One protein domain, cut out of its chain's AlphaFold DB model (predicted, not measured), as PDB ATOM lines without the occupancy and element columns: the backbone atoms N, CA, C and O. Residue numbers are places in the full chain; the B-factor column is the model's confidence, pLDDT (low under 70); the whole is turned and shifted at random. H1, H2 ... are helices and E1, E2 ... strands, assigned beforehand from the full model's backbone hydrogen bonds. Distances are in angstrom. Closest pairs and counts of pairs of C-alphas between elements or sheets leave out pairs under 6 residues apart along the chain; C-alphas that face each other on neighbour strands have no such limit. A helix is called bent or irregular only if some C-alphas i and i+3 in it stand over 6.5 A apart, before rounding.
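This is residues 70 to 77, 95 to 120 and 137 to 259 of the 277 residues of an uncharacterized protein of Ampelomyces quisqualis (UniProt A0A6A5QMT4). A twisted five-stranded sheet has helices H1, H4 and H5 over one face, and the long H5 runs off past it as an arm whose residues 250 to 257 stick out. H2 packs on H1 and H5, and H3 packs on H1 and H4. The printed part has 157 residues, with five named helices and five named strands in the order E1 E2 H1 E3 H2 H3 E4 E5 H4 H5; the mixed sheet runs E1 E2 E3 E4 E5. The class is mixed, helices and strands; the whole is compact, with a radius of gyration of the C-alphas of 16.5 A, and elongated, spanning 59 by 34 by 26 A.

The sheet holds E1, residues 70 to 72, from C-alpha 70 at (23.509, 10.847, 18.683); E2, 110 to 114; E3, 161 to 167, 18.2 A; E4, 208 to 214, 19.4 A; and E5, 219 to 225, 20.0 A. The helices are H1, 139 to 155, 24.7 A; H2, 181 to 193, 17.7 A, irregular, with C-alphas 184 and 187 7.1 A apart; H3, 195 to 203; H4, 226 to 231; and H5, 234 to 257, 34.8 A, ending at C-alpha 257 (-6.944, -17.131, 32.272).

E1, E2, E3 and E4 are parallel neighbours in turn, with N 72 and O 112 at 2.8 A, N 113 and O 163 at 2.8 A, and N 164 and O 210 at 2.8 A. E4 and E5 form an antiparallel hairpin, with N 211 and O 222 at 2.8 A. E3, H2, H3 and E4 make a strand-helix-strand unit, two parallel strands joined through helices, with a right-handed crossover. H1, H4 and H5 are on the same face, two layers of sheet and helices. H5, at a height of 9.1 A over the sheet, is slantwise to E4 at 45 degrees on the local plane. H2 only grazes the sheet with residues 184 to 188. H1 touches H3 at a shallow tilt of 21 degrees, the same way; their closest C-alphas, Ser 149 and Phe 197, are 4.6 A apart. H5, with residues 234 to 238 alone, touches H2; their closest C-alphas, Leu 188 and Val 235, are 5.5 A apart. Each O i to N i+4 pair is within hydrogen-bond range in H1, H3 and H5, but 7 of 9 in H2 and 1 of 2 in H4.

The C-alphas farthest apart, of Gln 103 and Glu 259, are 60.5 A apart. Residues 78 to 94 and 121 to 136 are not printed, leaving gaps of 10.6 A and 15.6 A between C-alphas. Of the links printed whole, E3 to H2 is long. Mean pLDDT of the printed part is 90.9; residues 76 to 77, 95 to 99, 173 to 176 and 259 are under 70.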
ATOM      1  N   PHE A  70      24.026  10.917  20.051       96.06
ATOM      2  CA  PHE A  70      23.509  10.847  18.683       96.06
ATOM      3  C   PHE A  70      23.096   9.416  18.364       96.06
ATOM      4  O   PHE A  70      23.896   8.500  18.561       96.06
ATOM      5  N   THR A  71      21.870   9.241  17.867       94.69
ATOM      6  CA  THR A  71      21.365   7.936  17.427       94.69
ATOM      7  C   THR A  71      21.587   7.784  15.935       94.69
ATOM      8  O   THR A  71      21.097   8.609  15.171       94.69
ATOM      9  N   ILE A  72      22.286   6.726  15.536       93.25
ATOM     10  CA  ILE A  72      22.480   6.318  14.147       93.25
ATOM     11  C   ILE A  72      21.541   5.156  13.855       93.25
ATOM     12  O   ILE A  72      21.560   4.167  14.583       93.25
ATOM     13  N   ASN A  73      20.755   5.253  12.788       90.25
ATOM     14  CA  ASN A  73      19.900   4.161  12.332       90.25
ATOM     15  C   ASN A  73      19.933   3.999  10.809       90.25
ATOM     16  O   ASN A  73      20.533   4.796  10.086       90.25
ATOM     17  N   ALA A  74      19.299   2.927  10.337       86.19
ATOM     18  CA  ALA A  74      19.225   2.568   8.925       86.19
ATOM     19  C   ALA A  74      17.867   2.889   8.284       86.19
ATOM     20  O   ALA A  74      17.449   2.184   7.360       86.19
ATOM     21  N   LEU A  75      17.142   3.898   8.780       78.44
ATOM     22  CA  LEU A  75      15.827   4.213   8.230       78.44
ATOM     23  C   LEU A  75      15.968   4.702   6.781       78.44
ATOM     24  O   LEU A  75      16.655   5.696   6.533       78.44
ATOM     25  N   PRO A  76      15.342   4.026   5.800       68.12
ATOM     26  CA  PRO A  76      15.324   4.542   4.444       68.12
ATOM     27  C   PRO A  76      14.503   5.842   4.410       68.12
ATOM     28  O   PRO A  76      13.521   5.966   5.153       68.12
ATOM     29  N   PRO A  77      14.856   6.808   3.542       66.06
ATOM     30  CA  PRO A  77      13.997   7.958   3.308       66.06
ATOM     31  C   PRO A  77      12.618   7.451   2.875       66.06
ATOM     32  O   PRO A  77      12.504   6.611   1.982       66.06
ATOM     33  N   ALA A  95      24.384   7.579   3.974       57.59
ATOM     34  CA  ALA A  95      24.497   8.755   4.806       57.59
ATOM     35  C   ALA A  95      23.838   8.450   6.144       57.59
ATOM     36  O   ALA A  95      22.669   8.073   6.203       57.59
ATOM     37  N   PHE A  96      24.617   8.605   7.208       59.66
ATOM     38  CA  PHE A  96      24.114   8.477   8.560       59.66
ATOM     39  C   PHE A  96      22.996   9.475   8.804       59.66
ATOM     40  O   PHE A  96      23.010  10.609   8.315       59.66
ATOM     41  N   GLU A  97      22.051   9.044   9.617       67.38
ATOM     42  CA  GLU A  97      21.010   9.886  10.142       67.38
ATOM     43  C   GLU A  97      21.171   9.947  11.669       67.38
ATOM     44  O   GLU A  97      21.063   8.899  12.296       67.38
ATOM     45  N   PRO A  98      21.434  11.124  12.278       65.25
ATOM     46  CA  PRO A  98      21.612  12.440  11.655       65.25
ATOM     47  C   PRO A  98      22.887  12.517  10.796       65.25
ATOM     48  O   PRO A  98      23.806  11.731  11.025       65.25
ATOM     49  N   PRO A  99      22.974  13.468   9.839       69.06
ATOM     50  CA  PRO A  99      24.150  13.637   8.989       69.06
ATOM     51  C   PRO A  99      25.339  14.135   9.820       69.06
ATOM     52  O   PRO A  99      25.645  15.328   9.870       69.06
ATOM     53  N   LEU A 100      25.996  13.204  10.509       82.94
ATOM     54  CA  LEU A 100      27.262  13.410  11.187       82.94
ATOM     55  C   LEU A 100      28.345  13.467  10.116       82.94
ATOM     56  O   LEU A 100      28.568  12.506   9.378       82.94
ATOM     57  N   GLN A 101      29.005  14.614  10.008       87.50
ATOM     58  CA  GLN A 101      30.129  14.754   9.096       87.50
ATOM     59  C   GLN A 101      31.320  13.975   9.660       87.50
ATOM     60  O   GLN A 101      31.541  13.965  10.868       87.50
ATOM     61  N   LEU A 102      32.132  13.367   8.793       86.38
ATOM     62  CA  LEU A 102      33.309  12.597   9.221       86.38
ATOM     63  C   LEU A 102      34.247  13.411  10.127       86.38
ATOM     64  O   LEU A 102      34.781  12.884  11.096       86.38
ATOM     65  N   GLN A 103      34.384  14.710   9.848       90.62
ATOM     66  CA  GLN A 103      35.190  15.646  10.637       90.62
ATOM     67  C   GLN A 103      34.660  15.910  12.054       90.62
ATOM     68  O   GLN A 103      35.401  16.441  12.872       90.62
ATOM     69  N   ASP A 104      33.395  15.588  12.334       92.94
ATOM     70  CA  ASP A 104      32.775  15.740  13.654       92.94
ATOM     71  C   ASP A 104      32.864  14.473  14.498       92.94
ATOM     72  O   ASP A 104      32.732  14.530  15.717       92.94
ATOM     73  N   LEU A 105      33.095  13.313  13.879       93.12
ATOM     74  CA  LEU A 105      33.071  12.035  14.590       93.12
ATOM     75  C   LEU A 105      34.152  11.939  15.670       93.12
ATOM     76  O   LEU A 105      33.937  11.280  16.683       93.12
ATOM     77  N   ASN A 106      35.272  12.641  15.498       95.00
ATOM     78  CA  ASN A 106      36.337  12.689  16.494       95.00
ATOM     79  C   ASN A 106      35.941  13.473  17.761       95.00
ATOM     80  O   ASN A 106      36.532  13.258  18.809       95.00
ATOM     81  N   ILE A 107      34.949  14.365  17.718       96.12
ATOM     82  CA  ILE A 107      34.498  15.122  18.898       96.12
ATOM     83  C   ILE A 107      33.234  14.543  19.535       96.12
ATOM     84  O   ILE A 107      32.866  14.971  20.633       96.12
ATOM     85  N   VAL A 108      32.599  13.556  18.894       96.88
ATOM     86  CA  VAL A 108      31.450  12.835  19.450       96.88
ATOM     87  C   VAL A 108      31.884  11.965  20.628       96.88
ATOM     88  O   VAL A 108      32.865  11.227  20.563       96.88
ATOM     89  N   ARG A 109      31.134  12.052  21.732       97.88
ATOM     90  CA  ARG A 109      31.429  11.317  22.977       97.88
ATOM     91  C   ARG A 109      30.387  10.266  23.327       97.88
ATOM     92  O   ARG A 109      30.710   9.325  24.047       97.88
ATOM     93  N   HIS A 110      29.166  10.406  22.830       98.25
ATOM     94  CA  HIS A 110      28.055   9.540  23.190       98.25
ATOM     95  C   HIS A 110      27.334   9.105  21.917       98.25
ATOM     96  O   HIS A 110      26.794   9.939  21.185       98.25
ATOM     97  N   LEU A 111      27.356   7.803  21.644       97.81
ATOM     98  CA  LEU A 111      26.701   7.216  20.480       97.81
ATOM     99  C   LEU A 111      25.661   6.188  20.900       97.81
ATOM    100  O   LEU A 111      25.881   5.372  21.798       97.81
ATOM    101  N   GLU A 112      24.554   6.214  20.179       97.56
ATOM    102  CA  GLU A 112      23.555   5.165  20.146       97.56
ATOM    103  C   GLU A 112      23.478   4.653  18.705       97.56
ATOM    104  O   GLU A 112      23.410   5.441  17.765       97.56
ATOM    105  N   ILE A 113      23.569   3.344  18.501       96.38
ATOM    106  CA  ILE A 113      23.551   2.735  17.170       96.38
ATOM    107  C   ILE A 113      22.433   1.713  17.139       96.38
ATOM    108  O   ILE A 113      22.510   0.706  17.838       96.38
ATOM    109  N   ASP A 114      21.431   1.950  16.306       95.56
ATOM    110  CA  ASP A 114      20.418   0.959  15.993       95.56
ATOM    111  C   ASP A 114      20.993  -0.059  15.003       95.56
ATOM    112  O   ASP A 114      21.398   0.278  13.888       95.56
ATOM    113  N   LEU A 115      21.087  -1.312  15.427       95.69
ATOM    114  CA  LEU A 115      21.615  -2.413  14.632       95.69
ATOM    115  C   LEU A 115      20.581  -2.972  13.658       95.69
ATOM    116  O   LEU A 115      20.931  -3.799  12.811       95.69
ATOM    117  N   LEU A 116      19.321  -2.556  13.767       93.00
ATOM    118  CA  LEU A 116      18.278  -3.029  12.883       93.00
ATOM    119  C   LEU A 116      18.405  -2.415  11.489       93.00
ATOM    120  O   LEU A 116      18.659  -1.227  11.301       93.00
ATOM    121  N   TYR A 117      18.206  -3.271  10.490       90.31
ATOM    122  CA  TYR A 117      18.154  -2.892   9.086       90.31
ATOM    123  C   TYR A 117      16.868  -3.453   8.487       90.31
ATOM    124  O   TYR A 117      16.757  -4.659   8.260       90.31
ATOM    125  N   TYR A 118      15.892  -2.579   8.241       84.25
ATOM    126  CA  TYR A 118      14.593  -2.958   7.688       84.25
ATOM    127  C   TYR A 118      14.494  -2.516   6.232       84.25
ATOM    128  O   TYR A 118      14.135  -1.368   5.960       84.25
ATOM    129  N   PRO A 119      14.779  -3.410   5.272       81.25
ATOM    130  CA  PRO A 119      14.583  -3.075   3.878       81.25
ATOM    131  C   PRO A 119      13.085  -2.933   3.585       81.25
ATOM    132  O   PRO A 119      12.263  -3.758   4.011       81.25
ATOM    133  N   THR A 120      12.730  -1.910   2.806       74.38
ATOM    134  CA  THR A 120      11.349  -1.649   2.366       74.38
ATOM    135  C   THR A 120      10.788  -2.827   1.566       74.38
ATOM    136  O   THR A 120       9.607  -3.155   1.666       74.38
ATOM    137  N   LYS A 137      22.387 -13.108   2.322       81.38
ATOM    138  CA  LYS A 137      23.177 -11.877   2.393       81.38
ATOM    139  C   LYS A 137      22.373 -10.707   1.838       81.38
ATOM    140  O   LYS A 137      22.155 -10.614   0.633       81.38
ATOM    141  N   CYS A 138      21.933  -9.805   2.714       86.88
ATOM    142  CA  CYS A 138      21.391  -8.514   2.301       86.88
ATOM    143  C   CYS A 138      22.541  -7.514   2.108       86.88
ATOM    144  O   CYS A 138      23.198  -7.123   3.072       86.88
ATOM    145  N   ILE A 139      22.769  -7.082   0.863       88.12
ATOM    146  CA  ILE A 139      23.835  -6.125   0.518       88.12
ATOM    147  C   ILE A 139      23.649  -4.801   1.274       88.12
ATOM    148  O   ILE A 139      24.623  -4.217   1.747       88.12
ATOM    149  N   GLY A 140      22.403  -4.345   1.433       87.69
ATOM    150  CA  GLY A 140      22.077  -3.126   2.174       87.69
ATOM    151  C   GLY A 140      22.495  -3.191   3.645       87.69
ATOM    152  O   GLY A 140      23.206  -2.304   4.114       87.69
ATOM    153  N   ALA A 141      22.155  -4.281   4.340       90.69
ATOM    154  CA  ALA A 141      22.559  -4.499   5.730       90.69
ATOM    155  C   ALA A 141      24.091  -4.545   5.881       90.69
ATOM    156  O   ALA A 141      24.650  -3.929   6.786       90.69
ATOM    157  N   GLN A 142      24.792  -5.208   4.954       92.19
ATOM    158  CA  GLN A 142      26.259  -5.260   4.958       92.19
ATOM    159  C   GLN A 142      26.895  -3.879   4.762       92.19
ATOM    160  O   GLN A 142      27.854  -3.539   5.454       92.19
ATOM    161  N   ARG A 143      26.360  -3.069   3.838       91.12
ATOM    162  CA  ARG A 143      26.817  -1.687   3.623       91.12
ATOM    163  C   ARG A 143      26.575  -0.829   4.858       91.12
ATOM    164  O   ARG A 143      27.482  -0.113   5.269       91.12
ATOM    165  N   TYR A 144      25.402  -0.951   5.478       91.62
ATOM    166  CA  TYR A 144      25.086  -0.245   6.717       91.62
ATOM    167  C   TYR A 144      26.091  -0.582   7.828       91.62
ATOM    168  O   TYR A 144      26.730   0.310   8.381       91.62
ATOM    169  N   VAL A 145      26.330  -1.868   8.083       94.69
ATOM    170  CA  VAL A 145      27.303  -2.323   9.088       94.69
ATOM    171  C   VAL A 145      28.737  -1.890   8.751       94.69
ATOM    172  O   VAL A 145      29.514  -1.536   9.646       94.69
ATOM    173  N   ALA A 146      29.115  -1.876   7.470       94.06
ATOM    174  CA  ALA A 146      30.408  -1.344   7.047       94.06
ATOM    175  C   ALA A 146      30.535   0.150   7.394       94.06
ATOM    176  O   ALA A 146      31.541   0.557   7.975       94.06
ATOM    177  N   SER A 147      29.493   0.943   7.136       92.81
ATOM    178  CA  SER A 147      29.413   2.350   7.539       92.81
ATOM    179  C   SER A 147      29.523   2.514   9.063       92.81
ATOM    180  O   SER A 147      30.340   3.308   9.534       92.81
ATOM    181  N   LEU A 148      28.809   1.707   9.855       94.62
ATOM    182  CA  LEU A 148      28.932   1.719  11.321       94.62
ATOM    183  C   LEU A 148      30.366   1.441  11.794       94.62
ATOM    184  O   LEU A 148      30.854   2.085  12.722       94.62
ATOM    185  N   SER A 149      31.075   0.534  11.117       96.12
ATOM    186  CA  SER A 149      32.483   0.233  11.415       96.12
ATOM    187  C   SER A 149      33.376   1.468  11.238       96.12
ATOM    188  O   SER A 149      34.282   1.696  12.043       96.12
ATOM    189  N   HIS A 150      33.109   2.290  10.217       94.44
ATOM    190  CA  HIS A 150      33.828   3.547   9.992       94.44
ATOM    191  C   HIS A 150      33.532   4.581  11.081       94.44
ATOM    192  O   HIS A 150      34.463   5.219  11.571       94.44
ATOM    193  N   VAL A 151      32.271   4.707  11.507       94.69
ATOM    194  CA  VAL A 151      31.894   5.626  12.595       94.69
ATOM    195  C   VAL A 151      32.558   5.248  13.909       94.69
ATOM    196  O   VAL A 151      33.144   6.105  14.575       94.69
ATOM    197  N   LEU A 152      32.498   3.967  14.270       96.44
ATOM    198  CA  LEU A 152      33.117   3.467  15.493       96.44
ATOM    199  C   LEU A 152      34.633   3.668  15.467       96.44
ATOM    200  O   LEU A 152      35.203   4.123  16.452       96.44
ATOM    201  N   SER A 153      35.279   3.411  14.327       96.69
ATOM    202  CA  SER A 153      36.720   3.639  14.180       96.69
ATOM    203  C   SER A 153      37.082   5.122  14.341       96.69
ATOM    204  O   SER A 153      38.000   5.444  15.089       96.69
ATOM    205  N   ALA A 154      36.330   6.028  13.704       95.75
ATOM    206  CA  ALA A 154      36.590   7.469  13.747       95.75
ATOM    207  C   ALA A 154      36.333   8.112  15.124       95.75
ATOM    208  O   ALA A 154      36.943   9.129  15.445       95.75
ATOM    209  N   SER A 155      35.440   7.532  15.932       96.31
ATOM    210  CA  SER A 155      35.103   8.026  17.277       96.31
ATOM    211  C   SER A 155      35.827   7.282  18.410       96.31
ATOM    212  O   SER A 155      35.758   7.705  19.562       96.31
ATOM    213  N   SER A 156      36.550   6.201  18.102       95.81
ATOM    214  CA  SER A 156      37.077   5.218  19.067       95.81
ATOM    215  C   SER A 156      37.879   5.794  20.244       95.81
ATOM    216  O   SER A 156      37.679   5.369  21.385       95.81
ATOM    217  N   GLU A 157      38.763   6.760  19.990       96.56
ATOM    218  CA  GLU A 157      39.662   7.338  21.003       96.56
ATOM    219  C   GLU A 157      38.929   8.202  22.029       96.56
ATOM    220  O   GLU A 157      39.325   8.288  23.191       96.56
ATOM    221  N   LEU A 158      37.870   8.875  21.587       97.00
ATOM    222  CA  LEU A 158      37.214   9.931  22.342       97.00
ATOM    223  C   LEU A 158      35.825   9.524  22.841       97.00
ATOM    224  O   LEU A 158      35.301  10.189  23.740       97.00
ATOM    225  N   LEU A 159      35.265   8.421  22.346       97.94
ATOM    226  CA  LEU A 159      33.982   7.889  22.782       97.94
ATOM    227  C   LEU A 159      33.983   7.580  24.290       97.94
ATOM    228  O   LEU A 159      34.893   6.950  24.817       97.94
ATOM    229  N   LYS A 160      32.940   8.030  24.991       98.19
ATOM    230  CA  LYS A 160      32.716   7.810  26.429       98.19
ATOM    231  C   LYS A 160      31.588   6.828  26.707       98.19
ATOM    232  O   LYS A 160      31.634   6.135  27.717       98.19
ATOM    233  N   SER A 161      30.581   6.770  25.840       98.31
ATOM    234  CA  SER A 161      29.508   5.782  25.944       98.31
ATOM    235  C   SER A 161      29.058   5.307  24.571       98.31
ATOM    236  O   SER A 161      28.925   6.104  23.639       98.31
ATOM    237  N   LEU A 162      28.762   4.012  24.488       98.38
ATOM    238  CA  LEU A 162      28.136   3.383  23.335       98.38
ATOM    239  C   LEU A 162      26.945   2.552  23.798       98.38
ATOM    240  O   LEU A 162      27.082   1.699  24.680       98.38
ATOM    241  N   LYS A 163      25.804   2.769  23.151       98.31
ATOM    242  CA  LYS A 163      24.637   1.900  23.255       98.31
ATOM    243  C   LYS A 163      24.357   1.282  21.888       98.31
ATOM    244  O   LYS A 163      24.220   2.008  20.909       98.31
ATOM    245  N   LEU A 164      24.294  -0.041  21.818       97.81
ATOM    246  CA  LEU A 164      23.796  -0.755  20.648       97.81
ATOM    247  C   LEU A 164      22.333  -1.101  20.910       97.81
ATOM    248  O   LEU A 164      22.012  -1.763  21.899       97.81
ATOM    249  N   VAL A 165      21.460  -0.602  20.052       97.19
ATOM    250  CA  VAL A 165      20.012  -0.723  20.172       97.19
ATOM    251  C   VAL A 165      19.502  -1.625  19.060       97.19
ATOM    252  O   VAL A 165      20.086  -1.685  17.984       97.19
ATOM    253  N   ALA A 166      18.415  -2.331  19.316       95.94
ATOM    254  CA  ALA A 166      17.561  -2.897  18.292       95.94
ATOM    255  C   ALA A 166      16.129  -2.422  18.561       95.94
ATOM    256  O   ALA A 166      15.434  -3.012  19.392       95.94
ATOM    257  N   ASP A 167      15.718  -1.324  17.917       93.75
ATOM    258  CA  ASP A 167      14.402  -0.707  18.128       93.75
ATOM    259  C   ASP A 167      13.400  -1.113  17.047       93.75
ATOM    260  O   ASP A 167      13.437  -0.648  15.911       93.75
ATOM    261  N   VAL A 168      12.465  -1.990  17.403       91.56
ATOM    262  CA  VAL A 168      11.480  -2.528  16.458       91.56
ATOM    263  C   VAL A 168      10.329  -1.541  16.212       91.56
ATOM    264  O   VAL A 168       9.647  -1.613  15.184       91.56
ATOM    265  N   ARG A 169      10.098  -0.589  17.125       87.50
ATOM    266  CA  ARG A 169       8.913   0.289  17.112       87.50
ATOM    267  C   ARG A 169       8.769   1.119  15.831       87.50
ATOM    268  O   ARG A 169       7.650   1.199  15.335       87.50
ATOM    269  N   PRO A 170       9.837   1.692  15.237       80.94
ATOM    270  CA  PRO A 170       9.728   2.438  13.982       80.94
ATOM    271  C   PRO A 170       9.345   1.573  12.774       80.94
ATOM    272  O   PRO A 170       8.991   2.107  11.725       80.94
ATOM    273  N   HIS A 171       9.461   0.248  12.889       79.19
ATOM    274  CA  HIS A 171       9.318  -0.687  11.774       79.19
ATOM    275  C   HIS A 171       8.021  -1.494  11.808       79.19
ATOM    276  O   HIS A 171       7.584  -2.006  10.772       79.19
ATOM    277  N   ILE A 172       7.399  -1.608  12.979       76.12
ATOM    278  CA  ILE A 172       6.044  -2.126  13.110       76.12
ATOM    279  C   ILE A 172       5.097  -0.987  12.730       76.12
ATOM    280  O   ILE A 172       4.828  -0.095  13.525       76.12
ATOM    281  N   GLY A 173       4.611  -0.989  11.487       67.62
ATOM    282  CA  GLY A 173       3.474  -0.137  11.130       67.62
ATOM    283  C   GLY A 173       2.247  -0.510  11.967       67.62
ATOM    284  O   GLY A 173       2.151  -1.651  12.424       67.62
ATOM    285  N   ASP A 174       1.285   0.407  12.101       57.53
ATOM    286  CA  ASP A 174       0.101   0.289  12.978       57.53
ATOM    287  C   ASP A 174      -0.694  -1.033  12.843       57.53
ATOM    288  O   ASP A 174      -1.446  -1.418  13.737       57.53
ATOM    289  N   PHE A 175      -0.519  -1.762  11.736       52.94
ATOM    290  CA  PHE A 175      -1.243  -2.994  11.413       52.94
ATOM    291  C   PHE A 175      -0.440  -4.291  11.611       52.94
ATOM    292  O   PHE A 175      -1.028  -5.374  11.634       52.94
ATOM    293  N   ALA A 176       0.888  -4.230  11.752       63.44
ATOM    294  CA  ALA A 176       1.737  -5.421  11.800       63.44
ATOM    295  C   ALA A 176       1.981  -5.882  13.245       63.44
ATOM    296  O   ALA A 176       3.018  -5.608  13.833       63.44
ATOM    297  N   ARG A 177       1.046  -6.640  13.827       70.50
ATOM    298  CA  ARG A 177       1.204  -7.175  15.198       70.50
ATOM    299  C   ARG A 177       2.317  -8.218  15.351       70.50
ATOM    300  O   ARG A 177       2.667  -8.575  16.469       70.50
ATOM    301  N   THR A 178       2.845  -8.745  14.250       83.69
ATOM    302  CA  THR A 178       3.818  -9.841  14.268       83.69
ATOM    303  C   THR A 178       5.210  -9.348  13.900       83.69
ATOM    304  O   THR A 178       5.409  -8.791  12.820       83.69
ATOM    305  N   LEU A 179       6.182  -9.621  14.770       88.00
ATOM    306  CA  LEU A 179       7.600  -9.392  14.506       88.00
ATOM    307  C   LEU A 179       8.068 -10.260  13.327       88.00
ATOM    308  O   LEU A 179       8.115 -11.487  13.429       88.00
ATOM    309  N   ASP A 180       8.454  -9.633  12.216       88.94
ATOM    310  CA  ASP A 180       9.144 -10.327  11.125       88.94
ATOM    311  C   ASP A 180      10.569 -10.674  11.580       88.94
ATOM    312  O   ASP A 180      11.497  -9.866  11.472       88.94
ATOM    313  N   MET A 181      10.726 -11.891  12.108       90.31
ATOM    314  CA  MET A 181      11.986 -12.380  12.671       90.31
ATOM    315  C   MET A 181      13.147 -12.288  11.679       90.31
ATOM    316  O   MET A 181      14.285 -12.018  12.053       90.31
ATOM    317  N   LYS A 182      12.862 -12.478  10.389       89.56
ATOM    318  CA  LYS A 182      13.884 -12.443   9.350       89.56
ATOM    319  C   LYS A 182      14.423 -11.031   9.150       89.56
ATOM    320  O   LYS A 182      15.631 -10.869   9.005       89.56
ATOM    321  N   LYS A 183      13.552 -10.019   9.138       88.31
ATOM    322  CA  LYS A 183      13.983  -8.611   9.072       88.31
ATOM    323  C   LYS A 183      14.696  -8.193  10.352       88.31
ATOM    324  O   LYS A 183      15.759  -7.587  10.277       88.31
ATOM    325  N   TYR A 184      14.147  -8.583  11.499       91.62
ATOM    326  CA  TYR A 184      14.705  -8.274  12.812       91.62
ATOM    327  C   TYR A 184      16.152  -8.767  12.964       91.62
ATOM    328  O   TYR A 184      17.034  -8.012  13.366       91.62
ATOM    329  N   LEU A 185      16.436 -10.008  12.562       93.62
ATOM    330  CA  LEU A 185      17.778 -10.583  12.684       93.62
ATOM    331  C   LEU A 185      18.749 -10.143  11.578       93.62
ATOM    332  O   LEU A 185      19.947 -10.359  11.715       93.62
ATOM    333  N   MET A 186      18.278  -9.517  10.495       92.44
ATOM    334  CA  MET A 186      19.097  -9.233   9.310       92.44
ATOM    335  C   MET A 186      20.285  -8.309   9.601       92.44
ATOM    336  O   MET A 186      21.415  -8.607   9.211       92.44
ATOM    337  N   GLY A 187      20.036  -7.183  10.275       93.25
ATOM    338  CA  GLY A 187      21.089  -6.227  10.629       93.25
ATOM    339  C   GLY A 187      22.047  -6.783  11.686       93.25
ATOM    340  O   GLY A 187      23.263  -6.642  11.559       93.25
ATOM    341  N   LEU A 188      21.507  -7.522  12.660       96.00
ATOM    342  CA  LEU A 188      22.278  -8.212  13.697       96.00
ATOM    343  C   LEU A 188      23.198  -9.289  13.109       96.00
ATOM    344  O   LEU A 188      24.364  -9.369  13.485       96.00
ATOM    345  N   GLN A 189      22.707 -10.072  12.145       95.75
ATOM    346  CA  GLN A 189      23.503 -11.071  11.433       95.75
ATOM    347  C   GLN A 189      24.619 -10.407  10.624       95.75
ATOM    348  O   GLN A 189      25.774 -10.810  10.723       95.75
ATOM    349  N   ALA A 190      24.311  -9.337   9.885       95.31
ATOM    350  CA  ALA A 190      25.330  -8.593   9.149       95.31
ATOM    351  C   ALA A 190      26.420  -8.017  10.077       95.31
ATOM    352  O   ALA A 190      27.593  -7.980   9.697       95.31
ATOM    353  N   ALA A 191      26.051  -7.587  11.289       96.62
ATOM    354  CA  ALA A 191      26.986  -7.136  12.317       96.62
ATOM    355  C   ALA A 191      27.850  -8.285  12.863       96.62
ATOM    356  O   ALA A 191      29.063  -8.112  13.014       96.62
ATOM    357  N   ASP A 192      27.259  -9.460  13.093       96.38
ATOM    358  CA  ASP A 192      27.967 -10.665  13.536       96.38
ATOM    359  C   ASP A 192      28.990 -11.167  12.506       96.38
ATOM    360  O   ASP A 192      30.111 -11.536  12.883       96.38
ATOM    361  N   ASP A 193      28.633 -11.135  11.224       96.06
ATOM    362  CA  ASP A 193      29.480 -11.609  10.124       96.06
ATOM    363  C   ASP A 193      30.606 -10.615   9.779       96.06
ATOM    364  O   ASP A 193      31.619 -10.972   9.169       96.06
ATOM    365  N   SER A 194      30.456  -9.343  10.164       96.88
ATOM    366  CA  SER A 194      31.416  -8.289   9.840       96.88
ATOM    367  C   SER A 194      32.617  -8.291  10.788       96.88
ATOM    368  O   SER A 194      32.604  -7.730  11.888       96.88
ATOM    369  N   THR A 195      33.736  -8.838  10.308       97.06
ATOM    370  CA  THR A 195      35.028  -8.786  11.017       97.06
ATOM    371  C   THR A 195      35.501  -7.354  11.270       97.06
ATOM    372  O   THR A 195      36.090  -7.080  12.314       97.06
ATOM    373  N   ARG A 196      35.207  -6.421  10.352       97.69
ATOM    374  CA  ARG A 196      35.538  -4.993  10.496       97.69
ATOM    375  C   ARG A 196      34.754  -4.343  11.629       97.69
ATOM    376  O   ARG A 196      35.340  -3.602  12.412       97.69
ATOM    377  N   PHE A 197      33.466  -4.658  11.744       97.56
ATOM    378  CA  PHE A 197      32.621  -4.136  12.815       97.56
ATOM    379  C   PHE A 197      33.092  -4.646  14.179       97.56
ATOM    380  O   PHE A 197      33.322  -3.854  15.092       97.56
ATOM    381  N   LYS A 198      33.359  -5.953  14.291       97.62
ATOM    382  CA  LYS A 198      33.918  -6.562  15.511       97.62
ATOM    383  C   LYS A 198      35.301  -6.014  15.869       97.62
ATOM    384  O   LYS A 198      35.593  -5.795  17.046       97.62
ATOM    385  N   ALA A 199      36.158  -5.767  14.879       97.69
ATOM    386  CA  ALA A 199      37.452  -5.129  15.100       97.69
ATOM    387  C   ALA A 199      37.289  -3.693  15.625       97.69
ATOM    388  O   ALA A 199      37.933  -3.346  16.614       97.69
ATOM    389  N   ALA A 200      36.388  -2.904  15.027       97.81
ATOM    390  CA  ALA A 200      36.092  -1.544  15.465       97.81
ATOM    391  C   ALA A 200      35.529  -1.513  16.897       97.81
ATOM    392  O   ALA A 200      36.029  -0.750  17.717       97.81
ATOM    393  N   LEU A 201      34.576  -2.396  17.232       97.38
ATOM    394  CA  LEU A 201      34.069  -2.559  18.602       97.38
ATOM    395  C   LEU A 201      35.187  -2.905  19.595       97.38
ATOM    396  O   LEU A 201      35.238  -2.357  20.692       97.38
ATOM    397  N   GLY A 202      36.102  -3.795  19.204       97.00
ATOM    398  CA  GLY A 202      37.247  -4.178  20.029       97.00
ATOM    399  C   GLY A 202      38.284  -3.071  20.237       97.00
ATOM    400  O   GLY A 202      39.028  -3.134  21.211       97.00
ATOM    401  N   ALA A 203      38.341  -2.088  19.339       97.44
ATOM    402  CA  ALA A 203      39.281  -0.970  19.398       97.44
ATOM    403  C   ALA A 203      38.767   0.220  20.228       97.44
ATOM    404  O   ALA A 203      39.536   1.129  20.529       97.44
ATOM    405  N   LEU A 204      37.483   0.235  20.604       97.56
ATOM    406  CA  LEU A 204      36.899   1.315  21.403       97.56
ATOM    407  C   LEU A 204      37.570   1.422  22.769       97.56
ATOM    408  O   LEU A 204      37.810   0.406  23.401       97.56
ATOM    409  N   THR A 205      37.797   2.627  23.282       97.31
ATOM    410  CA  THR A 205      38.437   2.830  24.600       97.31
ATOM    411  C   THR A 205      37.517   2.547  25.795       97.31
ATOM    412  O   THR A 205      38.000   2.286  26.896       97.31
ATOM    413  N   ILE A 206      36.196   2.550  25.589       97.81
ATOM    414  CA  ILE A 206      35.200   2.279  26.632       97.81
ATOM    415  C   ILE A 206      35.244   0.818  27.101       97.81
ATOM    416  O   ILE A 206      35.398  -0.107  26.304       97.81
ATOM    417  N   ALA A 207      35.084   0.601  28.408       97.62
ATOM    418  CA  ALA A 207      35.120  -0.738  29.000       97.62
ATOM    419  C   ALA A 207      33.808  -1.509  28.798       97.62
ATOM    420  O   ALA A 207      33.829  -2.719  28.561       97.62
ATOM    421  N   ASN A 208      32.682  -0.798  28.869       97.81
ATOM    422  CA  ASN A 208      31.348  -1.372  28.834       97.81
ATOM    423  C   ASN A 208      30.534  -0.801  27.672       97.81
ATOM    424  O   ASN A 208      30.682   0.362  27.294       97.81
ATOM    425  N   ILE A 209      29.670  -1.645  27.121       97.75
ATOM    426  CA  ILE A 209      28.745  -1.339  26.034       97.75
ATOM    427  C   ILE A 209      27.355  -1.740  26.512       97.75
ATOM    428  O   ILE A 209      27.158  -2.848  27.012       97.75
ATOM    429  N   THR A 210      26.383  -0.848  26.354       97.81
ATOM    430  CA  THR A 210      24.987  -1.174  26.652       97.81
ATOM    431  C   THR A 210      24.348  -1.829  25.435       97.81
ATOM    432  O   THR A 210      24.422  -1.280  24.337       97.81
ATOM    433  N   LEU A 211      23.700  -2.975  25.630       97.44
ATOM    434  CA  LEU A 211      22.843  -3.623  24.643       97.44
ATOM    435  C   LEU A 211      21.388  -3.390  25.041       97.44
ATOM    436  O   LEU A 211      21.018  -3.585  26.202       97.44
ATOM    437  N   ARG A 212      20.569  -2.943  24.091       97.06
ATOM    438  CA  ARG A 212      19.165  -2.615  24.333       97.06
ATOM    439  C   ARG A 212      18.277  -3.137  23.211       97.06
ATOM    440  O   ARG A 212      18.567  -2.913  22.045       97.06
ATOM    441  N   PHE A 213      17.180  -3.786  23.567       96.94
ATOM    442  CA  PHE A 213      16.188  -4.308  22.634       96.94
ATOM    443  C   PHE A 213      14.833  -3.700  22.985       96.94
ATOM    444  O   PHE A 213      14.303  -3.951  24.073       96.94
ATOM    445  N   ASP A 214      14.307  -2.885  22.073       94.56
ATOM    446  CA  ASP A 214      13.079  -2.120  22.267       94.56
ATOM    447  C   ASP A 214      11.953  -2.724  21.425       94.56
ATOM    448  O   ASP A 214      11.973  -2.691  20.192       94.56
ATOM    449  N   PHE A 215      10.945  -3.252  22.115       92.81
ATOM    450  CA  PHE A 215       9.680  -3.695  21.537       92.81
ATOM    451  C   PHE A 215       8.583  -2.665  21.845       92.81
ATOM    452  O   PHE A 215       8.796  -1.700  22.582       92.81
ATOM    453  N   SER A 216       7.390  -2.838  21.272       90.25
ATOM    454  CA  SER A 216       6.242  -1.954  21.536       90.25
ATOM    455  C   SER A 216       5.777  -1.982  22.995       90.25
ATOM    456  O   SER A 216       5.227  -1.004  23.489       90.25
ATOM    457  N   ASP A 217       5.990  -3.110  23.659       90.12
ATOM    458  CA  ASP A 217       5.429  -3.477  24.958       90.12
ATOM    459  C   ASP A 217       6.499  -3.692  26.037       90.12
ATOM    460  O   ASP A 217       6.195  -3.618  27.224       90.12
ATOM    461  N   MET A 218       7.752  -3.947  25.646       93.00
ATOM    462  CA  MET A 218       8.833  -4.303  26.568       93.00
ATOM    463  C   MET A 218      10.175  -3.716  26.134       93.00
ATOM    464  O   MET A 218      10.450  -3.549  24.945       93.00
ATOM    465  N   VAL A 219      11.039  -3.460  27.118       95.06
ATOM    466  CA  VAL A 219      12.424  -3.022  26.913       95.06
ATOM    467  C   VAL A 219      13.357  -3.942  27.689       95.06
ATOM    468  O   VAL A 219      13.229  -4.085  28.907       95.06
ATOM    469  N   PHE A 220      14.326  -4.522  26.986       96.12
ATOM    470  CA  PHE A 220      15.404  -5.308  27.582       96.12
ATOM    471  C   PHE A 220      16.696  -4.513  27.465       96.12
ATOM    472  O   PHE A 220      17.105  -4.163  26.362       96.12
ATOM    473  N   GLU A 221      17.341  -4.215  28.589       96.31
ATOM    474  CA  GLU A 221      18.587  -3.450  28.611       96.31
ATOM    475  C   GLU A 221      19.584  -4.122  29.548       96.31
ATOM    476  O   GLU A 221      19.266  -4.390  30.707       96.31
ATOM    477  N   PHE A 222      20.791  -4.373  29.050       94.25
ATOM    478  CA  PHE A 222      21.876  -4.947  29.837       94.25
ATOM    479  C   PHE A 222      23.229  -4.364  29.426       94.25
ATOM    480  O   PHE A 222      23.425  -3.883  28.308       94.25
ATOM    481  N   GLU A 223      24.170  -4.372  30.362       96.31
ATOM    482  CA  GLU A 223      25.522  -3.856  30.174       96.31
ATOM    483  C   GLU A 223      26.492  -5.026  30.005       96.31
ATOM    484  O   GLU A 223      26.496  -5.965  30.795       96.31
ATOM    485  N   THR A 224      27.317  -4.979  28.962       95.56
ATOM    486  CA  THR A 224      28.320  -6.009  28.684       95.56
ATOM    487  C   THR A 224      29.702  -5.388  28.569       95.56
ATOM    488  O   THR A 224      29.869  -4.267  28.087       95.56
ATOM    489  N   ARG A 225      30.733  -6.142  28.947       96.94
ATOM    490  CA  ARG A 225      32.119  -5.738  28.689       96.94
ATOM    491  C   ARG A 225      32.381  -5.722  27.182       96.94
ATOM    492  O   ARG A 225      31.920  -6.609  26.459       96.94
ATOM    493  N   ARG A 226      33.194  -4.770  26.720       96.44
ATOM    494  CA  ARG A 226      33.633  -4.633  25.318       96.44
ATOM    495  C   ARG A 226      34.178  -5.945  24.746       96.44
ATOM    496  O   ARG A 226      33.836  -6.327  23.631       96.44
ATOM    497  N   GLU A 227      34.994  -6.661  25.523       95.19
ATOM    498  CA  GLU A 227      35.600  -7.933  25.097       95.19
ATOM    499  C   GLU A 227      34.572  -9.038  24.845       95.19
ATOM    500  O   GLU A 227      34.747  -9.848  23.933       95.19
ATOM    501  N   VAL A 228      33.494  -9.053  25.630       94.94
ATOM    502  CA  VAL A 228      32.383  -9.988  25.452       94.94
ATOM    503  C   VAL A 228      31.565  -9.565  24.237       94.94
ATOM    504  O   VAL A 228      31.358 -10.381  23.349       94.94
ATOM    505  N   ALA A 229      31.213  -8.279  24.115       93.44
ATOM    506  CA  ALA A 229      30.455  -7.751  22.974       93.44
ATOM    507  C   ALA A 229      31.134  -8.021  21.619       93.44
ATOM    508  O   ALA A 229      30.467  -8.316  20.633       93.44
ATOM    509  N   LYS A 230      32.471  -7.970  21.573       94.69
ATOM    510  CA  LYS A 230      33.267  -8.293  20.378       94.69
ATOM    511  C   LYS A 230      33.123  -9.754  19.931       94.69
ATOM    512  O   LYS A 230      33.226 -10.042  18.739       94.69
ATOM    513  N   ARG A 231      32.988 -10.679  20.886       95.44
ATOM    514  CA  ARG A 231      32.995 -12.135  20.648       95.44
ATOM    515  C   ARG A 231      31.594 -12.730  20.592       95.44
ATOM    516  O   ARG A 231      31.409 -13.748  19.931       95.44
ATOM    517  N   ALA A 232      30.647 -12.117  21.291       93.50
ATOM    518  CA  ALA A 232      29.270 -12.561  21.366       93.50
ATOM    519  C   ALA A 232      28.620 -12.574  19.977       93.50
ATOM    520  O   ALA A 232      28.975 -11.788  19.097       93.50
ATOM    521  N   SER A 233      27.654 -13.476  19.806       95.75
ATOM    522  CA  SER A 233      26.733 -13.424  18.675       95.75
ATOM    523  C   SER A 233      25.541 -12.550  19.056       95.75
ATOM    524  O   SER A 233      24.740 -12.911  19.921       95.75
ATOM    525  N   LEU A 234      25.428 -11.401  18.397       95.75
ATOM    526  CA  LEU A 234      24.298 -10.485  18.512       95.75
ATOM    527  C   LEU A 234      22.989 -11.164  18.093       95.75
ATOM    528  O   LEU A 234      21.956 -10.931  18.719       95.75
ATOM    529  N   VAL A 235      23.036 -12.050  17.091       96.12
ATOM    530  CA  VAL A 235      21.879 -12.857  16.665       96.12
ATOM    531  C   VAL A 235      21.424 -13.797  17.778       96.12
ATOM    532  O   VAL A 235      20.231 -13.863  18.074       96.12
ATOM    533  N   TYR A 236      22.360 -14.503  18.422       95.56
ATOM    534  CA  TYR A 236      22.037 -15.392  19.537       95.56
ATOM    535  C   TYR A 236      21.401 -14.625  20.701       95.56
ATOM    536  O   TYR A 236      20.346 -15.027  21.192       95.56
ATOM    537  N   LEU A 237      21.994 -13.490  21.093       95.19
ATOM    538  CA  LEU A 237      21.455 -12.630  22.152       95.19
ATOM    539  C   LEU A 237      20.045 -12.131  21.818       95.19
ATOM    540  O   LEU A 237      19.148 -12.207  22.655       95.19
ATOM    541  N   ALA A 238      19.818 -11.683  20.584       95.69
ATOM    542  CA  ALA A 238      18.496 -11.258  20.142       95.69
ATOM    543  C   ALA A 238      17.475 -12.406  20.173       95.69
ATOM    544  O   ALA A 238      16.332 -12.194  20.576       95.69
ATOM    545  N   GLY A 239      17.885 -13.625  19.806       95.69
ATOM    546  CA  GLY A 239      17.056 -14.826  19.918       95.69
ATOM    547  C   GLY A 239      16.660 -15.134  21.363       95.69
ATOM    548  O   GLY A 239      15.486 -15.382  21.632       95.69
ATOM    549  N   GLN A 240      17.606 -15.042  22.302       95.12
ATOM    550  CA  GLN A 240      17.331 -15.204  23.735       95.12
ATOM    551  C   GLN A 240      16.329 -14.162  24.248       95.12
ATOM    552  O   GLN A 240      15.383 -14.506  24.953       95.12
ATOM    553  N   VAL A 241      16.491 -12.899  23.847       95.50
ATOM    554  CA  VAL A 241      15.567 -11.817  24.216       95.50
ATOM    555  C   VAL A 241      14.159 -12.069  23.669       95.50
ATOM    556  O   VAL A 241      13.183 -11.909  24.398       95.50
ATOM    557  N   VAL A 242      14.036 -12.514  22.415       95.00
ATOM    558  CA  VAL A 242      12.737 -12.854  21.808       95.00
ATOM    559  C   VAL A 242      12.064 -14.017  22.537       95.00
ATOM    560  O   VAL A 242      10.871 -13.935  22.827       95.00
ATOM    561  N   ILE A 243      12.808 -15.084  22.854       95.19
ATOM    562  CA  ILE A 243      12.281 -16.217  23.632       95.19
ATOM    563  C   ILE A 243      11.800 -15.715  24.992       95.19
ATOM    564  O   ILE A 243      10.671 -16.005  25.389       95.19
ATOM    565  N   LYS A 244      12.615 -14.897  25.671       95.31
ATOM    566  CA  LYS A 244      12.267 -14.375  26.990       95.31
ATOM    567  C   LYS A 244      11.022 -13.493  26.962       95.31
ATOM    568  O   LYS A 244      10.188 -13.596  27.855       95.31
ATOM    569  N   ARG A 245      10.871 -12.667  25.924       93.62
ATOM    570  CA  ARG A 245       9.651 -11.891  25.675       93.62
ATOM    571  C   ARG A 245       8.431 -12.805  25.537       93.62
ATOM    572  O   ARG A 245       7.442 -12.580  26.223       93.62
ATOM    573  N   GLY A 246       8.530 -13.867  24.735       93.38
ATOM    574  CA  GLY A 246       7.448 -14.843  24.567       93.38
ATOM    575  C   GLY A 246       7.066 -15.569  25.863       93.38
ATOM    576  O   GLY A 246       5.884 -15.784  26.119       93.38
ATOM    577  N   GLU A 247       8.038 -15.897  26.720       94.44
ATOM    578  CA  GLU A 247       7.763 -16.462  28.051       94.44
ATOM    579  C   GLU A 247       6.968 -15.495  28.938       94.44
ATOM    580  O   GLU A 247       6.026 -15.919  29.611       94.44
ATOM    581  N   ILE A 248       7.339 -14.208  28.947       92.19
ATOM    582  CA  ILE A 248       6.655 -13.178  29.743       92.19
ATOM    583  C   ILE A 248       5.227 -12.971  29.224       92.19
ATOM    584  O   ILE A 248       4.291 -12.965  30.022       92.19
ATOM    585  N   GLU A 249       5.045 -12.865  27.904       92.31
ATOM    586  CA  GLU A 249       3.722 -12.751  27.275       92.31
ATOM    587  C   GLU A 249       2.834 -13.963  27.608       92.31
ATOM    588  O   GLU A 249       1.699 -13.799  28.055       92.31
ATOM    589  N   MET A 250       3.356 -15.189  27.461       92.56
ATOM    590  CA  MET A 250       2.613 -16.418  27.770       92.56
ATOM    591  C   MET A 250       2.241 -16.505  29.254       92.56
ATOM    592  O   MET A 250       1.132 -16.925  29.582       92.56
ATOM    593  N   LYS A 251       3.143 -16.090  30.152       92.88
ATOM    594  CA  LYS A 251       2.859 -16.030  31.587       92.88
ATOM    595  C   LYS A 251       1.727 -15.045  31.888       92.88
ATOM    596  O   LYS A 251       0.829 -15.406  32.640       92.88
ATOM    597  N   GLY A 252       1.732 -13.869  31.257       90.69
ATOM    598  CA  GLY A 252       0.649 -12.888  31.381       90.69
ATOM    599  C   GLY A 252      -0.706 -13.459  30.950       90.69
ATOM    600  O   GLY A 252      -1.675 -13.368  31.692       90.69
ATOM    601  N   VAL A 253      -0.758 -14.162  29.811       92.06
ATOM    602  CA  VAL A 253      -1.996 -14.813  29.336       92.06
ATOM    603  C   VAL A 253      -2.481 -15.907  30.297       92.06
ATOM    604  O   VAL A 253      -3.683 -16.043  30.519       92.06
ATOM    605  N   LEU A 254      -1.575 -16.701  30.876       91.69
ATOM    606  CA  LEU A 254      -1.939 -17.727  31.860       91.69
ATOM    607  C   LEU A 254      -2.447 -17.119  33.175       91.69
ATOM    608  O   LEU A 254      -3.366 -17.673  33.773       91.69
ATOM    609  N   GLU A 255      -1.873 -15.997  33.611       91.50
ATOM    610  CA  GLU A 255      -2.354 -15.235  34.770       91.50
ATOM    611  C   GLU A 255      -3.753 -14.644  34.505       91.50
ATOM    612  O   GLU A 255      -4.616 -14.712  35.382       91.50
ATOM    613  N   ASP A 256      -4.023 -14.175  33.282       91.12
ATOM    614  CA  ASP A 256      -5.340 -13.662  32.874       91.12
ATOM    615  C   ASP A 256      -6.417 -14.762  32.784       91.12
ATOM    616  O   ASP A 256      -7.579 -14.531  33.129       91.12
ATOM    617  N   LEU A 257      -6.046 -15.968  32.336       91.50
ATOM    618  CA  LEU A 257      -6.944 -17.131  32.272       91.50
ATOM    619  C   LEU A 257      -7.153 -17.804  33.639       91.50
ATOM    620  O   LEU A 257      -8.157 -18.488  33.837       91.50
ATOM    621  N   GLY A 258      -6.194 -17.649  34.553       83.69
ATOM    622  CA  GLY A 258      -6.052 -18.434  35.780       83.69
ATOM    623  C   GLY A 258      -6.733 -17.883  37.033       83.69
ATOM    624  O   GLY A 258      -6.404 -18.351  38.117       83.69
ATOM    625  N   GLU A 259      -7.672 -16.943  36.902       57.44
ATOM    626  CA  GLU A 259      -8.346 -16.260  38.018       57.44
ATOM    627  C   GLU A 259      -7.431 -15.319  38.826       57.44
ATOM    628  O   GLU A 259      -6.313 -15.637  39.231       57.44
TER     629      GLU A 259